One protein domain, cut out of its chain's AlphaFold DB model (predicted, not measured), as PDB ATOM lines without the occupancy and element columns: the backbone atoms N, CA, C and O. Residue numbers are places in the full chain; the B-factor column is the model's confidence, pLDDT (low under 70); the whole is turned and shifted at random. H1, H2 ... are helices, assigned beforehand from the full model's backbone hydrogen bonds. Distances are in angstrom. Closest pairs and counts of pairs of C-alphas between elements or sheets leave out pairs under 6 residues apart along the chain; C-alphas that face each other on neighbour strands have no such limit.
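This is residues 2 to 120 of the 320 residues of an uncharacterized protein of uncultured SUP05 cluster bacterium (UniProt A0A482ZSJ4). A long helix, H2, runs beside two shorter ones, H3 and then H4, which come back along it in succession, while H5 crosses H2 at a steep tilt. The longest helix, H1, meets the start of H2 at a corner, and its residues 2 to 10 stick out as a free arm; the turn at residues 58 to 63 also stands free. The printed part has 119 residues with five named helices, in the order H1, H2, H3, H4, H5, and no named strand; its class is all helix. It is only just compact, close to loose, with a radius of gyration of the C-alphas of 16.2 A, and its flat outline spans 47 by 44 by 23 A.

H1, residues 2 to 29, is close to but not clearly touching H2, residues 33 to 56; their closest C-alphas, those of Ile 29 and Ala 36, are 6.1 A apart, and the tilt is steep, 56 degrees. H2 and H3, residues 63 to 79, form a helical hairpin and touch, with the closest C-alphas, Ser 54 and Leu 69, 5.3 A apart; they run opposite ways at a shallow tilt of 32 degrees, only just short of steep. H3 and H4, residues 81 to 91, meet only through their link. H4 touches H2 through residues 35 to 43 of H2 alone, opposite ways at a shallow tilt of 13 degrees; the closest C-alphas, those of Ala 35 and Met 88, are 5.6 A apart. H5, residues 102 to 119, touches H2 at a steep tilt of 54 degrees, the same way, with the C-alphas of Leu 47 and Leu 112 closest at 5.9 A. H5 only just touches H1, with 3 pairs of C-alphas within 8 A, the closest being Ala 18 and Leu 103 at 6.3 A; they are about perpendicular at 74 degrees. H1 and H3 are apart. Every O i to N i+4 pair is within hydrogen-bond range in H1, H3, H4 and H5; in H2 it is 18 of 20.

H1 begins at C-alpha 2, (69.555, 39.125, 39.618), and is 38.6 A long. H2 is 33.5 A long and ends at C-alpha 56, (26.727, 48.267, 28.294). H3 is 24.6 A long, H4 15.7 A, and H5, 25.7 A, ends at C-alpha 119, (27.888, 36.875, 31.151).

The C-alphas farthest apart, those of Arg 31 and Gly 60, are 47.3 A apart. The printed part has no cut and no long link. The mean pLDDT of the printed part is 73.7; residues 2 to 22, residues 56 to 63 and residue 114 are under 70.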
ATOM      1  N   ILE A   2      69.842  39.228  38.161       23.91
ATOM      2  CA  ILE A   2      69.555  39.125  39.618       23.91
ATOM      3  C   ILE A   2      68.116  39.543  39.987       23.91
ATOM      4  O   ILE A   2      67.438  38.834  40.718       23.91
ATOM      5  N   LEU A   3      67.597  40.636  39.416       21.88
ATOM      6  CA  LEU A   3      66.199  41.059  39.606       21.88
ATOM      7  C   LEU A   3      65.173  40.047  39.064       21.88
ATOM      8  O   LEU A   3      64.123  39.871  39.667       21.88
ATOM      9  N   SER A   4      65.490  39.344  37.971       25.50
ATOM     10  CA  SER A   4      64.623  38.310  37.384       25.50
ATOM     11  C   SER A   4      64.581  37.057  38.260       25.50
ATOM     12  O   SER A   4      63.510  36.519  38.520       25.50
ATOM     13  N   ALA A   5      65.738  36.651  38.792       24.36
ATOM     14  CA  ALA A   5      65.848  35.559  39.752       24.36
ATOM     15  C   ALA A   5      65.146  35.891  41.080       24.36
ATOM     16  O   ALA A   5      64.441  35.049  41.621       24.36
ATOM     17  N   ILE A   6      65.249  37.132  41.576       25.56
ATOM     18  CA  ILE A   6      64.518  37.583  42.772       25.56
ATOM     19  C   ILE A   6      63.006  37.575  42.524       25.56
ATOM     20  O   ILE A   6      62.264  37.101  43.377       25.56
ATOM     21  N   VAL A   7      62.533  38.043  41.365       28.98
ATOM     22  CA  VAL A   7      61.101  38.023  41.014       28.98
ATOM     23  C   VAL A   7      60.576  36.591  40.873       28.98
ATOM     24  O   VAL A   7      59.489  36.313  41.376       28.98
ATOM     25  N   MET A   8      61.345  35.671  40.281       28.94
ATOM     26  CA  MET A   8      60.958  34.259  40.153       28.94
ATOM     27  C   MET A   8      61.009  33.494  41.477       28.94
ATOM     28  O   MET A   8      60.029  32.845  41.824       28.94
ATOM     29  N   ILE A   9      62.081  33.617  42.268       31.23
ATOM     30  CA  ILE A   9      62.168  33.016  43.613       31.23
ATOM     31  C   ILE A   9      61.042  33.558  44.497       31.23
ATOM     32  O   ILE A   9      60.405  32.810  45.234       31.23
ATOM     33  N   SER A  10      60.745  34.853  44.372       34.81
ATOM     34  CA  SER A  10      59.608  35.471  45.041       34.81
ATOM     35  C   SER A  10      58.283  34.882  44.555       34.81
ATOM     36  O   SER A  10      57.466  34.517  45.388       34.81
ATOM     37  N   ALA A  11      58.069  34.711  43.248       38.22
ATOM     38  CA  ALA A  11      56.850  34.119  42.690       38.22
ATOM     39  C   ALA A  11      56.646  32.651  43.109       38.22
ATOM     40  O   ALA A  11      55.546  32.286  43.515       38.22
ATOM     41  N   VAL A  12      57.704  31.837  43.090       40.94
ATOM     42  CA  VAL A  12      57.702  30.420  43.495       40.94
ATOM     43  C   VAL A  12      57.445  30.265  44.993       40.94
ATOM     44  O   VAL A  12      56.553  29.516  45.402       40.94
ATOM     45  N   TYR A  13      58.161  31.029  45.823       47.56
ATOM     46  CA  TYR A  13      57.942  31.058  47.269       47.56
ATOM     47  C   TYR A  13      56.520  31.525  47.603       47.56
ATOM     48  O   TYR A  13      55.835  30.908  48.418       47.56
ATOM     49  N   ARG A  14      56.029  32.558  46.907       58.41
ATOM     50  CA  ARG A  14      54.661  33.072  47.051       58.41
ATOM     51  C   ARG A  14      53.609  32.073  46.600       58.41
ATOM     52  O   ARG A  14      52.551  32.037  47.211       58.41
ATOM     53  N   PHE A  15      53.866  31.259  45.579       56.78
ATOM     54  CA  PHE A  15      52.905  30.264  45.101       56.78
ATOM     55  C   PHE A  15      52.763  29.096  46.080       56.78
ATOM     56  O   PHE A  15      51.648  28.684  46.403       56.78
ATOM     57  N   ARG A  16      53.882  28.605  46.625       57.25
ATOM     58  CA  ARG A  16      53.868  27.588  47.682       57.25
ATOM     59  C   ARG A  16      53.189  28.110  48.951       57.25
ATOM     60  O   ARG A  16      52.290  27.447  49.463       57.25
ATOM     61  N   LEU A  17      53.559  29.314  49.396       62.56
ATOM     62  CA  LEU A  17      52.917  29.977  50.532       62.56
ATOM     63  C   LEU A  17      51.417  30.167  50.263       62.56
ATOM     64  O   LEU A  17      50.597  29.834  51.105       62.56
ATOM     65  N   ALA A  18      51.033  30.606  49.059       62.31
ATOM     66  CA  ALA A  18      49.636  30.765  48.672       62.31
ATOM     67  C   ALA A  18      48.863  29.440  48.691       62.31
ATOM     68  O   ALA A  18      47.703  29.453  49.087       62.31
ATOM     69  N   ARG A  19      49.472  28.307  48.313       63.53
ATOM     70  CA  ARG A  19      48.831  26.983  48.367       63.53
ATOM     71  C   ARG A  19      48.631  26.496  49.804       63.53
ATOM     72  O   ARG A  19      47.536  26.046  50.138       63.53
ATOM     73  N   GLU A  20      49.655  26.608  50.646       69.88
ATOM     74  CA  GLU A  20      49.577  26.258  52.074       69.88
ATOM     75  C   GLU A  20      48.540  27.147  52.787       69.88
ATOM     76  O   GLU A  20      47.613  26.651  53.433       69.88
ATOM     77  N   CYS A  21      48.611  28.461  52.562       69.38
ATOM     78  CA  CYS A  21      47.650  29.431  53.071       69.38
ATOM     79  C   CYS A  21      46.233  29.196  52.521       69.38
ATOM     80  O   CYS A  21      45.270  29.334  53.270       69.38
ATOM     81  N   ALA A  22      46.068  28.811  51.252       67.69
ATOM     82  CA  ALA A  22      44.759  28.497  50.678       67.69
ATOM     83  C   ALA A  22      44.126  27.261  51.332       67.69
ATOM     84  O   ALA A  22      42.935  27.287  51.627       67.69
ATOM     85  N   GLY A  23      44.903  26.211  51.616       70.00
ATOM     86  CA  GLY A  23      44.402  25.028  52.326       70.00
ATOM     87  C   GLY A  23      43.916  25.357  53.742       70.00
ATOM     88  O   GLY A  23      42.823  24.958  54.147       70.00
ATOM     89  N   GLU A  24      44.690  26.150  54.485       76.75
ATOM     90  CA  GLU A  24      44.276  26.619  55.811       76.75
ATOM     91  C   GLU A  24      43.067  27.559  55.758       76.75
ATOM     92  O   GLU A  24      42.177  27.465  56.607       76.75
ATOM     93  N   LEU A  25      43.024  28.449  54.760       75.62
ATOM     94  CA  LEU A  25      41.896  29.341  54.523       75.62
ATOM     95  C   LEU A  25      40.629  28.530  54.258       75.62
ATOM     96  O   LEU A  25      39.621  28.777  54.907       75.62
ATOM     97  N   LEU A  26      40.685  27.523  53.383       76.00
ATOM     98  CA  LEU A  26      39.550  26.648  53.081       76.00
ATOM     99  C   LEU A  26      39.046  25.909  54.327       76.00
ATOM    100  O   LEU A  26      37.843  25.882  54.572       76.00
ATOM    101  N   ASN A  27      39.946  25.391  55.168       76.38
ATOM    102  CA  ASN A  27      39.580  24.745  56.436       76.38
ATOM    103  C   ASN A  27      38.957  25.729  57.446       76.38
ATOM    104  O   ASN A  27      38.123  25.361  58.269       76.38
ATOM    105  N   LYS A  28      39.355  27.003  57.424       79.25
ATOM    106  CA  LYS A  28      38.752  28.034  58.281       79.25
ATOM    107  C   LYS A  28      37.415  28.524  57.743       79.25
ATOM    108  O   LYS A  28      36.510  28.753  58.540       79.25
ATOM    109  N   ILE A  29      37.287  28.634  56.424       76.62
ATOM    110  CA  ILE A  29      36.038  28.962  55.740       76.62
ATOM    111  C   ILE A  29      34.995  27.877  56.001       76.62
ATOM    112  O   ILE A  29      33.891  28.218  56.396       76.62
ATOM    113  N   SER A  30      35.344  26.590  55.905       74.19
ATOM    114  CA  SER A  30      34.395  25.499  56.192       74.19
ATOM    115  C   SER A  30      33.888  25.486  57.639       74.19
ATOM    116  O   SER A  30      32.847  24.910  57.935       74.19
ATOM    117  N   ARG A  31      34.603  26.139  58.563       79.56
ATOM    118  CA  ARG A  31      34.193  26.304  59.969       79.56
ATOM    119  C   ARG A  31      33.458  27.618  60.241       79.56
ATOM    120  O   ARG A  31      32.921  27.787  61.332       79.56
ATOM    121  N   ASN A  32      33.495  28.569  59.309       80.25
ATOM    122  CA  ASN A  32      32.865  29.883  59.423       80.25
ATOM    123  C   ASN A  32      32.520  30.414  58.023       80.25
ATOM    124  O   ASN A  32      33.142  31.349  57.506       80.25
ATOM    125  N   GLU A  33      31.530  29.774  57.408       80.00
ATOM    126  CA  GLU A  33      31.137  30.031  56.021       80.00
ATOM    127  C   GLU A  33      30.558  31.436  55.839       80.00
ATOM    128  O   GLU A  33      30.770  32.068  54.807       80.00
ATOM    129  N   GLU A  34      29.901  31.976  56.868       84.12
ATOM    130  CA  GLU A  34      29.277  33.301  56.843       84.12
ATOM    131  C   GLU A  34      30.300  34.412  56.548       84.12
ATOM    132  O   GLU A  34      30.049  35.321  55.751       84.12
ATOM    133  N   ALA A  35      31.497  34.325  57.140       75.00
ATOM    134  CA  ALA A  35      32.569  35.288  56.900       75.00
ATOM    135  C   ALA A  35      33.028  35.298  55.433       75.00
ATOM    136  O   ALA A  35      33.264  36.374  54.875       75.00
ATOM    137  N   ALA A  36      33.128  34.119  54.814       74.56
ATOM    138  CA  ALA A  36      33.500  33.972  53.410       74.56
ATOM    139  C   ALA A  36      32.369  34.406  52.478       74.56
ATOM    140  O   ALA A  36      32.613  35.130  51.516       74.56
ATOM    141  N   LEU A  37      31.128  34.035  52.798       76.38
ATOM    142  CA  LEU A  37      29.949  34.366  52.007       76.38
ATOM    143  C   LEU A  37      29.788  35.881  51.853       76.38
ATOM    144  O   LEU A  37      29.588  36.375  50.745       76.38
ATOM    145  N   HIS A  38      29.965  36.641  52.936       81.81
ATOM    146  CA  HIS A  38      29.931  38.103  52.871       81.81
ATOM    147  C   HIS A  38      30.990  38.693  51.933       81.81
ATOM    148  O   HIS A  38      30.702  39.654  51.216       81.81
ATOM    149  N   PHE A  39      32.207  38.145  51.940       85.69
ATOM    150  CA  PHE A  39      33.269  38.573  51.033       85.69
ATOM    151  C   PHE A  39      32.943  38.218  49.583       85.69
ATOM    152  O   PHE A  39      33.039  39.088  48.720       85.69
ATOM    153  N   ILE A  40      32.516  36.977  49.331       79.31
ATOM    154  CA  ILE A  40      32.169  36.473  47.998       79.31
ATOM    155  C   ILE A  40      31.067  37.336  47.384       79.31
ATOM    156  O   ILE A  40      31.262  37.880  46.304       79.31
ATOM    157  N   VAL A  41      29.963  37.557  48.106       84.19
ATOM    158  CA  VAL A  41      28.830  38.362  47.623       84.19
ATOM    159  C   VAL A  41      29.244  39.815  47.354       84.19
ATOM    160  O   VAL A  41      28.846  40.410  46.350       84.19
ATOM    161  N   ALA A  42      30.061  40.412  48.228       87.56
ATOM    162  CA  ALA A  42      30.541  41.781  48.035       87.56
ATOM    163  C   ALA A  42      31.466  41.905  46.811       87.56
ATOM    164  O   ALA A  42      31.327  42.848  46.023       87.56
ATOM    165  N   LEU A  43      32.382  40.947  46.643       84.75
ATOM    166  CA  LEU A  43      33.307  40.882  45.518       84.75
ATOM    167  C   LEU A  43      32.552  40.648  44.206       84.75
ATOM    168  O   LEU A  43      32.734  41.409  43.258       84.75
ATOM    169  N   GLU A  44      31.663  39.658  44.167       83.19
ATOM    170  CA  GLU A  44      30.837  39.332  43.004       83.19
ATOM    171  C   GLU A  44      30.018  40.540  42.545       83.19
ATOM    172  O   GLU A  44      30.028  40.878  41.360       83.19
ATOM    173  N   ARG A  45      29.374  41.255  43.475       90.56
ATOM    174  CA  ARG A  45      28.604  42.466  43.162       90.56
ATOM    175  C   ARG A  45      29.472  43.546  42.515       90.56
ATOM    176  O   ARG A  45      29.063  44.157  41.527       90.56
ATOM    177  N   LYS A  46      30.669  43.795  43.057       90.94
ATOM    178  CA  LYS A  46      31.613  44.792  42.524       90.94
ATOM    179  C   LYS A  46      32.128  44.397  41.140       90.94
ATOM    180  O   LYS A  46      32.125  45.229  40.235       90.94
ATOM    181  N   LEU A  47      32.537  43.142  40.964       87.94
ATOM    182  CA  LEU A  47      33.041  42.626  39.689       87.94
ATOM    183  C   LEU A  47      31.948  42.598  38.617       87.94
ATOM    184  O   LEU A  47      32.193  43.001  37.484       87.94
ATOM    185  N   THR A  48      30.726  42.214  38.985       87.75
ATOM    186  CA  THR A  48      29.557  42.258  38.103       87.75
ATOM    187  C   THR A  48      29.263  43.679  37.634       87.75
ATOM    188  O   THR A  48      29.106  43.904  36.438       87.75
ATOM    189  N   MET A  49      29.279  44.657  38.543       90.00
ATOM    190  CA  MET A  49      29.096  46.065  38.190       90.00
ATOM    191  C   MET A  49      30.187  46.560  37.227       90.00
ATOM    192  O   MET A  49      29.884  47.253  36.256       90.00
ATOM    193  N   ILE A  50      31.450  46.185  37.462       89.12
ATOM    194  CA  ILE A  50      32.580  46.503  36.571       89.12
ATOM    195  C   ILE A  50      32.357  45.898  35.181       89.12
ATOM    196  O   ILE A  50      32.516  46.588  34.170       89.12
ATOM    197  N   ALA A  51      31.949  44.631  35.124       85.62
ATOM    198  CA  ALA A  51      31.659  43.930  33.883       85.62
ATOM    199  C   ALA A  51      30.449  44.532  33.147       85.62
ATOM    200  O   ALA A  51      30.466  44.653  31.932       85.62
ATOM    201  N   GLU A  52      29.400  44.975  33.827       86.50
ATOM    202  CA  GLU A  52      28.246  45.605  33.169       86.50
ATOM    203  C   GLU A  52      28.589  46.999  32.634       86.50
ATOM    204  O   GLU A  52      28.354  47.306  31.463       86.50
ATOM    205  N   GLN A  53      29.230  47.838  33.448       85.25
ATOM    206  CA  GLN A  53      29.591  49.203  33.051       85.25
ATOM    207  C   GLN A  53      30.575  49.238  31.878       85.25
ATOM    208  O   GLN A  53      30.512  50.147  31.045       85.25
ATOM    209  N   SER A  54      31.455  48.240  31.786       83.44
ATOM    210  CA  SER A  54      32.463  48.160  30.724       83.44
ATOM    211  C   SER A  54      31.888  47.725  29.371       83.44
ATOM    212  O   SER A  54      32.468  48.052  28.334       83.44
ATOM    213  N   PHE A  55      30.744  47.029  29.361       75.62
ATOM    214  CA  PHE A  55      30.168  46.434  28.150       75.62
ATOM    215  C   PHE A  55      28.844  47.077  27.693       75.62
ATOM    216  O   PHE A  55      28.569  47.052  26.493       75.62
ATOM    217  N   VAL A  56      28.067  47.703  28.590       68.62
ATOM    218  CA  VAL A  56      26.727  48.267  28.294       68.62
ATOM    219  C   VAL A  56      26.770  49.688  27.697       68.62
ATOM    220  O   VAL A  56      25.820  50.103  27.042       68.62
ATOM    221  N   LYS A  57      27.859  50.458  27.865       54.34
ATOM    222  CA  LYS A  57      27.881  51.908  27.546       54.34
ATOM    223  C   LYS A  57      28.788  52.353  26.388       54.34
ATOM    224  O   LYS A  57      29.152  53.526  26.320       54.34
ATOM    225  N   THR A  58      29.182  51.475  25.469       51.41
ATOM    226  CA  THR A  58      30.116  51.857  24.389       51.41
ATOM    227  C   THR A  58      29.760  51.257  23.031       51.41
ATOM    228  O   THR A  58      29.883  50.054  22.807       51.41
ATOM    229  N   THR A  59      29.422  52.137  22.086       53.41
ATOM    230  CA  THR A  59      29.326  51.887  20.633       53.41
ATOM    231  C   THR A  59      30.699  51.905  19.930       53.41
ATOM    232  O   THR A  59      30.778  51.996  18.710       53.41
ATOM    233  N   GLY A  60      31.803  51.831  20.686       55.44
ATOM    234  CA  GLY A  60      33.178  51.910  20.176       55.44
ATOM    235  C   GLY A  60      33.877  50.552  20.015       55.44
ATOM    236  O   GLY A  60      33.468  49.553  20.608       55.44
ATOM    237  N   LYS A  61      34.970  50.542  19.232       54.06
ATOM    238  CA  LYS A  61      35.836  49.381  18.930       54.06
ATOM    239  C   LYS A  61      36.198  48.557  20.185       54.06
ATOM    240  O   LYS A  61      36.478  49.121  21.246       54.06
ATOM    241  N   HIS A  62      36.265  47.228  20.037       52.38
ATOM    242  CA  HIS A  62      36.499  46.231  21.101       52.38
ATOM    243  C   HIS A  62      37.718  46.494  22.006       52.38
ATOM    244  O   HIS A  62      37.668  46.154  23.190       52.38
ATOM    245  N   SER A  63      38.773  47.144  21.497       53.91
ATOM    246  CA  SER A  63      39.957  47.510  22.292       53.91
ATOM    247  C   SER A  63      39.600  48.365  23.513       53.91
ATOM    248  O   SER A  63      40.148  48.162  24.593       53.91
ATOM    249  N   THR A  64      38.592  49.233  23.388       71.75
ATOM    250  CA  THR A  64      38.185  50.157  24.458       71.75
ATOM    251  C   THR A  64      37.388  49.490  25.582       71.75
ATOM    252  O   THR A  64      37.417  49.970  26.714       71.75
ATOM    253  N   LYS A  65      36.682  48.380  25.318       76.38
ATOM    254  CA  LYS A  65      35.887  47.667  26.340       76.38
ATOM    255  C   LYS A  65      36.783  46.871  27.282       76.38
ATOM    256  O   LYS A  65      36.643  46.972  28.499       76.38
ATOM    257  N   ARG A  66      37.747  46.137  26.713       79.62
ATOM    258  CA  ARG A  66      38.755  45.382  27.469       79.62
ATOM    259  C   ARG A  66      39.579  46.313  28.357       79.62
ATOM    260  O   ARG A  66      39.751  46.032  29.536       79.62
ATOM    261  N   GLU A  67      40.058  47.424  27.811       78.31
ATOM    262  CA  GLU A  67      40.869  48.383  28.563       78.31
ATOM    263  C   GLU A  67      40.089  49.038  29.711       78.31
ATOM    264  O   GLU A  67      40.603  49.134  30.825       78.31
ATOM    265  N   LYS A  68      38.818  49.405  29.485       81.25
ATOM    266  CA  LYS A  68      37.927  49.921  30.538       81.25
ATOM    267  C   LYS A  68      37.683  48.896  31.641       81.25
ATOM    268  O   LYS A  68      37.772  49.252  32.816       81.25
ATOM    269  N   LEU A  69      37.440  47.640  31.267       86.44
ATOM    270  CA  LEU A  69      37.249  46.541  32.209       86.44
ATOM    271  C   LEU A  69      38.470  46.374  33.115       86.44
ATOM    272  O   LEU A  69      38.342  46.389  34.338       86.44
ATOM    273  N   TRP A  70      39.655  46.251  32.516       86.19
ATOM    274  CA  TRP A  70      40.886  46.050  33.273       86.19
ATOM    275  C   TRP A  70      41.249  47.279  34.103       86.19
ATOM    276  O   TRP A  70      41.608  47.124  35.263       86.19
ATOM    277  N   THR A  71      41.069  48.492  33.579       87.12
ATOM    278  CA  THR A  71      41.275  49.732  34.343       87.12
ATOM    279  C   THR A  71      40.363  49.794  35.572       87.12
ATOM    280  O   THR A  71      40.834  50.043  36.680       87.12
ATOM    281  N   ALA A  72      39.068  49.508  35.417       88.81
ATOM    282  CA  ALA A  72      38.127  49.486  36.536       88.81
ATOM    283  C   ALA A  72      38.457  48.378  37.553       88.81
ATOM    284  O   ALA A  72      38.377  48.596  38.763       88.81
ATOM    285  N   PHE A  73      38.896  47.210  37.079       89.88
ATOM    286  CA  PHE A  73      39.366  46.126  37.937       89.88
ATOM    287  C   PHE A  73      40.639  46.490  38.712       89.88
ATOM    288  O   PHE A  73      40.730  46.209  39.907       89.88
ATOM    289  N   TYR A  74      41.613  47.148  38.080       89.19
ATOM    290  CA  TYR A  74      42.818  47.613  38.769       89.19
ATOM    291  C   TYR A  74      42.494  48.672  39.828       89.19
ATOM    292  O   TYR A  74      43.046  48.617  40.926       89.19
ATOM    293  N   THR A  75      41.525  49.553  39.567       90.12
ATOM    294  CA  THR A  75      41.005  50.496  40.570       90.12
ATOM    295  C   THR A  75      40.355  49.774  41.754       90.12
ATOM    296  O   THR A  75      40.620  50.120  42.905       90.12
ATOM    297  N   LEU A  76      39.555  48.726  41.509       90.69
ATOM    298  CA  LEU A  76      38.993  47.889  42.578       90.69
ATOM    299  C   LEU A  76      40.097  47.239  43.419       90.69
ATOM    300  O   LEU A  76      40.017  47.242  44.650       90.69
ATOM    301  N   ARG A  77      41.125  46.691  42.759       88.69
ATOM    302  CA  ARG A  77      42.280  46.067  43.420       88.69
ATOM    303  C   ARG A  77      43.015  47.043  44.329       88.69
ATOM    304  O   ARG A  77      43.393  46.646  45.424       88.69
ATOM    305  N   ALA A  78      43.208  48.279  43.874       86.69
ATOM    306  CA  ALA A  78      43.917  49.303  44.628       86.69
ATOM    307  C   ALA A  78      43.118  49.808  45.841       86.69
ATOM    308  O   ALA A  78      43.698  50.012  46.904       86.69
ATOM    309  N   ASN A  79      41.800  49.982  45.697       89.06
ATOM    310  CA  ASN A  79      41.016  50.758  46.664       89.06
ATOM    311  C   ASN A  79      40.140  49.910  47.597       89.06
ATOM    312  O   ASN A  79      40.079  50.170  48.795       89.06
ATOM    313  N   ASP A  80      39.451  48.896  47.068       90.25
ATOM    314  CA  ASP A  80      38.370  48.212  47.795       90.25
ATOM    315  C   ASP A  80      38.742  46.781  48.199       90.25
ATOM    316  O   ASP A  80      38.353  46.306  49.271       90.25
ATOM    317  N   LEU A  81      39.479  46.072  47.334       88.75
ATOM    318  CA  LEU A  81      39.727  44.636  47.473       88.75
ATOM    319  C   LEU A  81      40.392  44.295  48.807       88.75
ATOM    320  O   LEU A  81      39.969  43.363  49.490       88.75
ATOM    321  N   PHE A  82      41.390  45.084  49.203       89.25
ATOM    322  CA  PHE A  82      42.118  44.869  50.448       89.25
ATOM    323  C   PHE A  82      41.232  45.074  51.680       89.25
ATOM    324  O   PHE A  82      41.254  44.268  52.606       89.25
ATOM    325  N   GLY A  83      40.382  46.104  51.670       90.38
ATOM    326  CA  GLY A  83      39.434  46.351  52.754       90.38
ATOM    327  C   GLY A  83      38.414  45.218  52.909       90.38
ATOM    328  O   GLY A  83      38.104  44.816  54.031       90.38
ATOM    329  N   MET A  84      37.916  44.670  51.795       91.12
ATOM    330  CA  MET A  84      37.010  43.513  51.811       91.12
ATOM    331  C   MET A  84      37.718  42.252  52.321       91.12
ATOM    332  O   MET A  84      37.186  41.557  53.189       91.12
ATOM    333  N   TRP A  85      38.931  41.992  51.835       90.62
ATOM    334  CA  TRP A  85      39.737  40.842  52.236       90.62
ATOM    335  C   TRP A  85      40.088  40.873  53.726       90.62
ATOM    336  O   TRP A  85      39.826  39.912  54.443       90.62
ATOM    337  N   ASN A  86      40.584  42.001  54.235       90.94
ATOM    338  CA  ASN A  86      40.963  42.124  55.644       90.94
ATOM    339  C   ASN A  86      39.777  41.962  56.588       90.94
ATOM    340  O   ASN A  86      39.937  41.407  57.674       90.94
ATOM    341  N   LYS A  87      38.578  42.400  56.186       91.69
ATOM    342  CA  LYS A  87      37.352  42.143  56.955       91.69
ATOM    343  C   LYS A  87      37.066  40.646  57.052       91.69
ATOM    344  O   LYS A  87      36.762  40.170  58.144       91.69
ATOM    345  N   MET A  88      37.200  39.907  55.949       90.94
ATOM    346  CA  MET A  88      37.037  38.450  55.937       90.94
ATOM    347  C   MET A  88      38.085  37.769  56.820       90.94
ATOM    348  O   MET A  88      37.734  37.057  57.757       90.94
ATOM    349  N   ILE A  89      39.367  38.047  56.581       90.38
ATOM    350  CA  ILE A  89      40.484  37.468  57.336       90.38
ATOM    351  C   ILE A  89      40.381  37.788  58.831       90.38
ATOM    352  O   ILE A  89      40.667  36.928  59.667       90.38
ATOM    353  N   SER A  90      39.898  38.983  59.183       90.81
ATOM    354  CA  SER A  90      39.692  39.355  60.583       90.81
ATOM    355  C   SER A  90      38.587  38.551  61.256       90.81
ATOM    356  O   SER A  90      38.751  38.111  62.393       90.81
ATOM    357  N   ARG A  91      37.480  38.295  60.547       90.06
ATOM    358  CA  ARG A  91      36.402  37.418  61.033       90.06
ATOM    359  C   ARG A  91      36.865  35.967  61.179       90.06
ATOM    360  O   ARG A  91      36.437  35.281  62.103       90.06
ATOM    361  N   LEU A  92      37.775  35.523  60.312       87.31
ATOM    362  CA  LEU A  92      38.385  34.192  60.369       87.31
ATOM    363  C   LEU A  92      39.512  34.074  61.413       87.31
ATOM    364  O   LEU A  92      39.978  32.962  61.674       87.31
ATOM    365  N   LYS A  93      39.917  35.189  62.042       89.94
ATOM    366  CA  LYS A  93      41.037  35.279  62.995       89.94
ATOM    367  C   LYS A  93      42.358  34.779  62.387       89.94
ATOM    368  O   LYS A  93      43.037  33.942  62.980       89.94
ATOM    369  N   MET A  94      42.673  35.227  61.169       85.12
ATOM    370  CA  MET A  94      43.878  34.821  60.423       85.12
ATOM    371  C   MET A  94      44.771  36.007  60.012       85.12
ATOM    372  O   MET A  94      45.532  35.894  59.054       85.12
ATOM    373  N   GLN A  95      44.677  37.150  60.696       85.75
ATOM    374  CA  GLN A  95      45.374  38.388  60.315       85.75
ATOM    375  C   GLN A  95      46.889  38.191  60.157       85.75
ATOM    376  O   GLN A  95      47.475  38.693  59.203       85.75
ATOM    377  N   ASP A  96      47.489  37.380  61.026       81.19
ATOM    378  CA  ASP A  96      48.938  37.153  61.062       81.19
ATOM    379  C   ASP A  96      49.446  36.278  59.903       81.19
ATOM    380  O   ASP A  96      50.645  36.223  59.641       81.19
ATOM    381  N   LYS A  97      48.537  35.586  59.199       75.31
ATOM    382  CA  LYS A  97      48.869  34.633  58.128       75.31
ATOM    383  C   LYS A  97      48.690  35.191  56.716       75.31
ATOM    384  O   LYS A  97      49.278  34.659  55.782       75.31
ATOM    385  N   PHE A  98      47.896  36.250  56.547       74.75
ATOM    386  CA  PHE A  98      47.569  36.822  55.233       74.75
ATOM    387  C   PHE A  98      47.941  38.297  55.150       74.75
ATOM    388  O   PHE A  98      47.098  39.154  54.890       74.75
ATOM    389  N   THR A  99      49.221  38.585  55.364       70.31
ATOM    390  CA  THR A  99      49.789  39.923  55.159       70.31
ATOM    391  C   THR A  99      50.079  40.211  53.685       70.31
ATOM    392  O   THR A  99      50.192  41.372  53.297       70.31
ATOM    393  N   ASP A 100      50.168  39.167  52.854       73.12
ATOM    394  CA  ASP A 100      50.480  39.289  51.435       73.12
ATOM    395  C   ASP A 100      49.227  39.548  50.572       73.12
ATOM    396  O   ASP A 100      48.170  38.929  50.716       73.12
ATOM    397  N   MET A 101      49.376  40.473  49.628       75.06
ATOM    398  CA  MET A 101      48.350  40.974  48.726       75.06
ATOM    399  C   MET A 101      48.087  40.041  47.528       75.06
ATOM    400  O   MET A 101      47.125  40.253  46.792       75.06
ATOM    401  N   TRP A 102      48.903  39.005  47.307       76.25
ATOM    402  CA  TRP A 102      48.766  38.132  46.130       76.25
ATOM    403  C   TRP A 102      47.504  37.276  46.129       76.25
ATOM    404  O   TRP A 102      46.807  37.221  45.117       76.25
ATOM    405  N   LEU A 103      47.178  36.620  47.244       76.62
ATOM    406  CA  LEU A 103      46.020  35.727  47.303       76.62
ATOM    407  C   LEU A 103      44.689  36.449  47.009       76.62
ATOM    408  O   LEU A 103      43.975  35.988  46.112       76.62
ATOM    409  N   PRO A 104      44.357  37.597  47.644       82.50
ATOM    410  CA  PRO A 104      43.145  38.337  47.289       82.50
ATOM    411  C   PRO A 104      43.115  38.766  45.821       82.50
ATOM    412  O   PRO A 104      42.057  38.740  45.196       82.50
ATOM    413  N   GLN A 105      44.262  39.145  45.250       83.94
ATOM    414  CA  GLN A 105      44.347  39.545  43.844       83.94
ATOM    415  C   GLN A 105      44.092  38.378  42.892       83.94
ATOM    416  O   GLN A 105      43.372  38.548  41.907       83.94
ATOM    417  N   THR A 106      44.645  37.203  43.190       77.19
ATOM    418  CA  THR A 106      44.421  35.980  42.414       77.19
ATOM    419  C   THR A 106      42.954  35.571  42.465       77.19
ATOM    420  O   THR A 106      42.356  35.358  41.412       77.19
ATOM    421  N   VAL A 107      42.350  35.549  43.659       77.12
ATOM    422  CA  VAL A 107      40.922  35.239  43.836       77.12
ATOM    423  C   VAL A 107      40.050  36.218  43.045       77.12
ATOM    424  O   VAL A 107      39.179  35.793  42.289       77.12
ATOM    425  N   ALA A 108      40.315  37.523  43.148       79.25
ATOM    426  CA  ALA A 108      39.551  38.539  42.427       79.25
ATOM    427  C   ALA A 108      39.706  38.443  40.902       79.25
ATOM    428  O   ALA A 108      38.734  38.667  40.181       79.25
ATOM    429  N   ARG A 109      40.903  38.103  40.403       80.69
ATOM    430  CA  ARG A 109      41.150  37.910  38.966       80.69
ATOM    431  C   ARG A 109      40.371  36.711  38.433       80.69
ATOM    432  O   ARG A 109      39.641  36.867  37.460       80.69
ATOM    433  N   VAL A 110      40.491  35.556  39.089       70.00
ATOM    434  CA  VAL A 110      39.783  34.329  38.687       70.00
ATOM    435  C   VAL A 110      38.271  34.558  38.711       70.00
ATOM    436  O   VAL A 110      37.587  34.235  37.746       70.00
ATOM    437  N   ALA A 111      37.752  35.204  39.760       71.81
ATOM    438  CA  ALA A 111      36.335  35.543  39.849       71.81
ATOM    439  C   ALA A 111      35.876  36.473  38.710       71.81
ATOM    440  O   ALA A 111      34.819  36.244  38.125       71.81
ATOM    441  N   LEU A 112      36.667  37.497  38.358       76.44
ATOM    442  CA  LEU A 112      36.339  38.390  37.243       76.44
ATOM    443  C   LEU A 112      36.280  37.620  35.922       76.44
ATOM    444  O   LEU A 112      35.331  37.790  35.161       76.44
ATOM    445  N   GLU A 113      37.279  36.782  35.651       74.06
ATOM    446  CA  GLU A 113      37.337  35.969  34.434       74.06
ATOM    447  C   GLU A 113      36.134  35.026  34.333       74.06
ATOM    448  O   GLU A 113      35.515  34.948  33.272       74.06
ATOM    449  N   SER A 114      35.747  34.377  35.434       67.19
ATOM    450  CA  SER A 114      34.551  33.531  35.493       67.19
ATOM    451  C   SER A 114      33.263  34.317  35.231       67.19
ATOM    452  O   SER A 114      32.434  33.870  34.439       67.19
ATOM    453  N   ILE A 115      33.101  35.506  35.826       75.38
ATOM    454  CA  ILE A 115      31.925  36.370  35.606       75.38
ATOM    455  C   ILE A 115      31.848  36.827  34.147       75.38
ATOM    456  O   ILE A 115      30.778  36.784  33.541       75.38
ATOM    457  N   VAL A 116      32.973  37.254  33.570       76.38
ATOM    458  CA  VAL A 116      33.030  37.701  32.172       76.38
ATOM    459  C   VAL A 116      32.701  36.549  31.229       76.38
ATOM    460  O   VAL A 116      31.869  36.734  30.347       76.38
ATOM    461  N   LYS A 117      33.281  35.360  31.445       76.12
ATOM    462  CA  LYS A 117      32.978  34.153  30.658       76.12
ATOM    463  C   LYS A 117      31.500  33.765  30.741       76.12
ATOM    464  O   LYS A 117      30.916  33.415  29.723       76.12
ATOM    465  N   ALA A 118      30.894  33.847  31.927       72.81
ATOM    466  CA  ALA A 118      29.491  33.484  32.132       72.81
ATOM    467  C   ALA A 118      28.508  34.498  31.519       72.81
ATOM    468  O   ALA A 118      27.493  34.100  30.954       72.81
ATOM    469  N   LYS A 119      28.787  35.807  31.631       79.00
ATOM    470  CA  LYS A 119      27.888  36.875  31.151       79.00
ATOM    471  C   LYS A 119      28.073  37.231  29.680       79.00
ATOM    472  O   LYS A 119      27.119  37.652  29.033       79.00
ATOM    473  N   TYR A 120      29.293  37.104  29.175       78.50
ATOM    474  CA  TYR A 120      29.649  37.404  27.793       78.50
ATOM    475  C   TYR A 120      30.278  36.159  27.177       78.50
ATOM    476  O   TYR A 120      31.480  36.166  26.886       78.50
TER     477      TYR A 120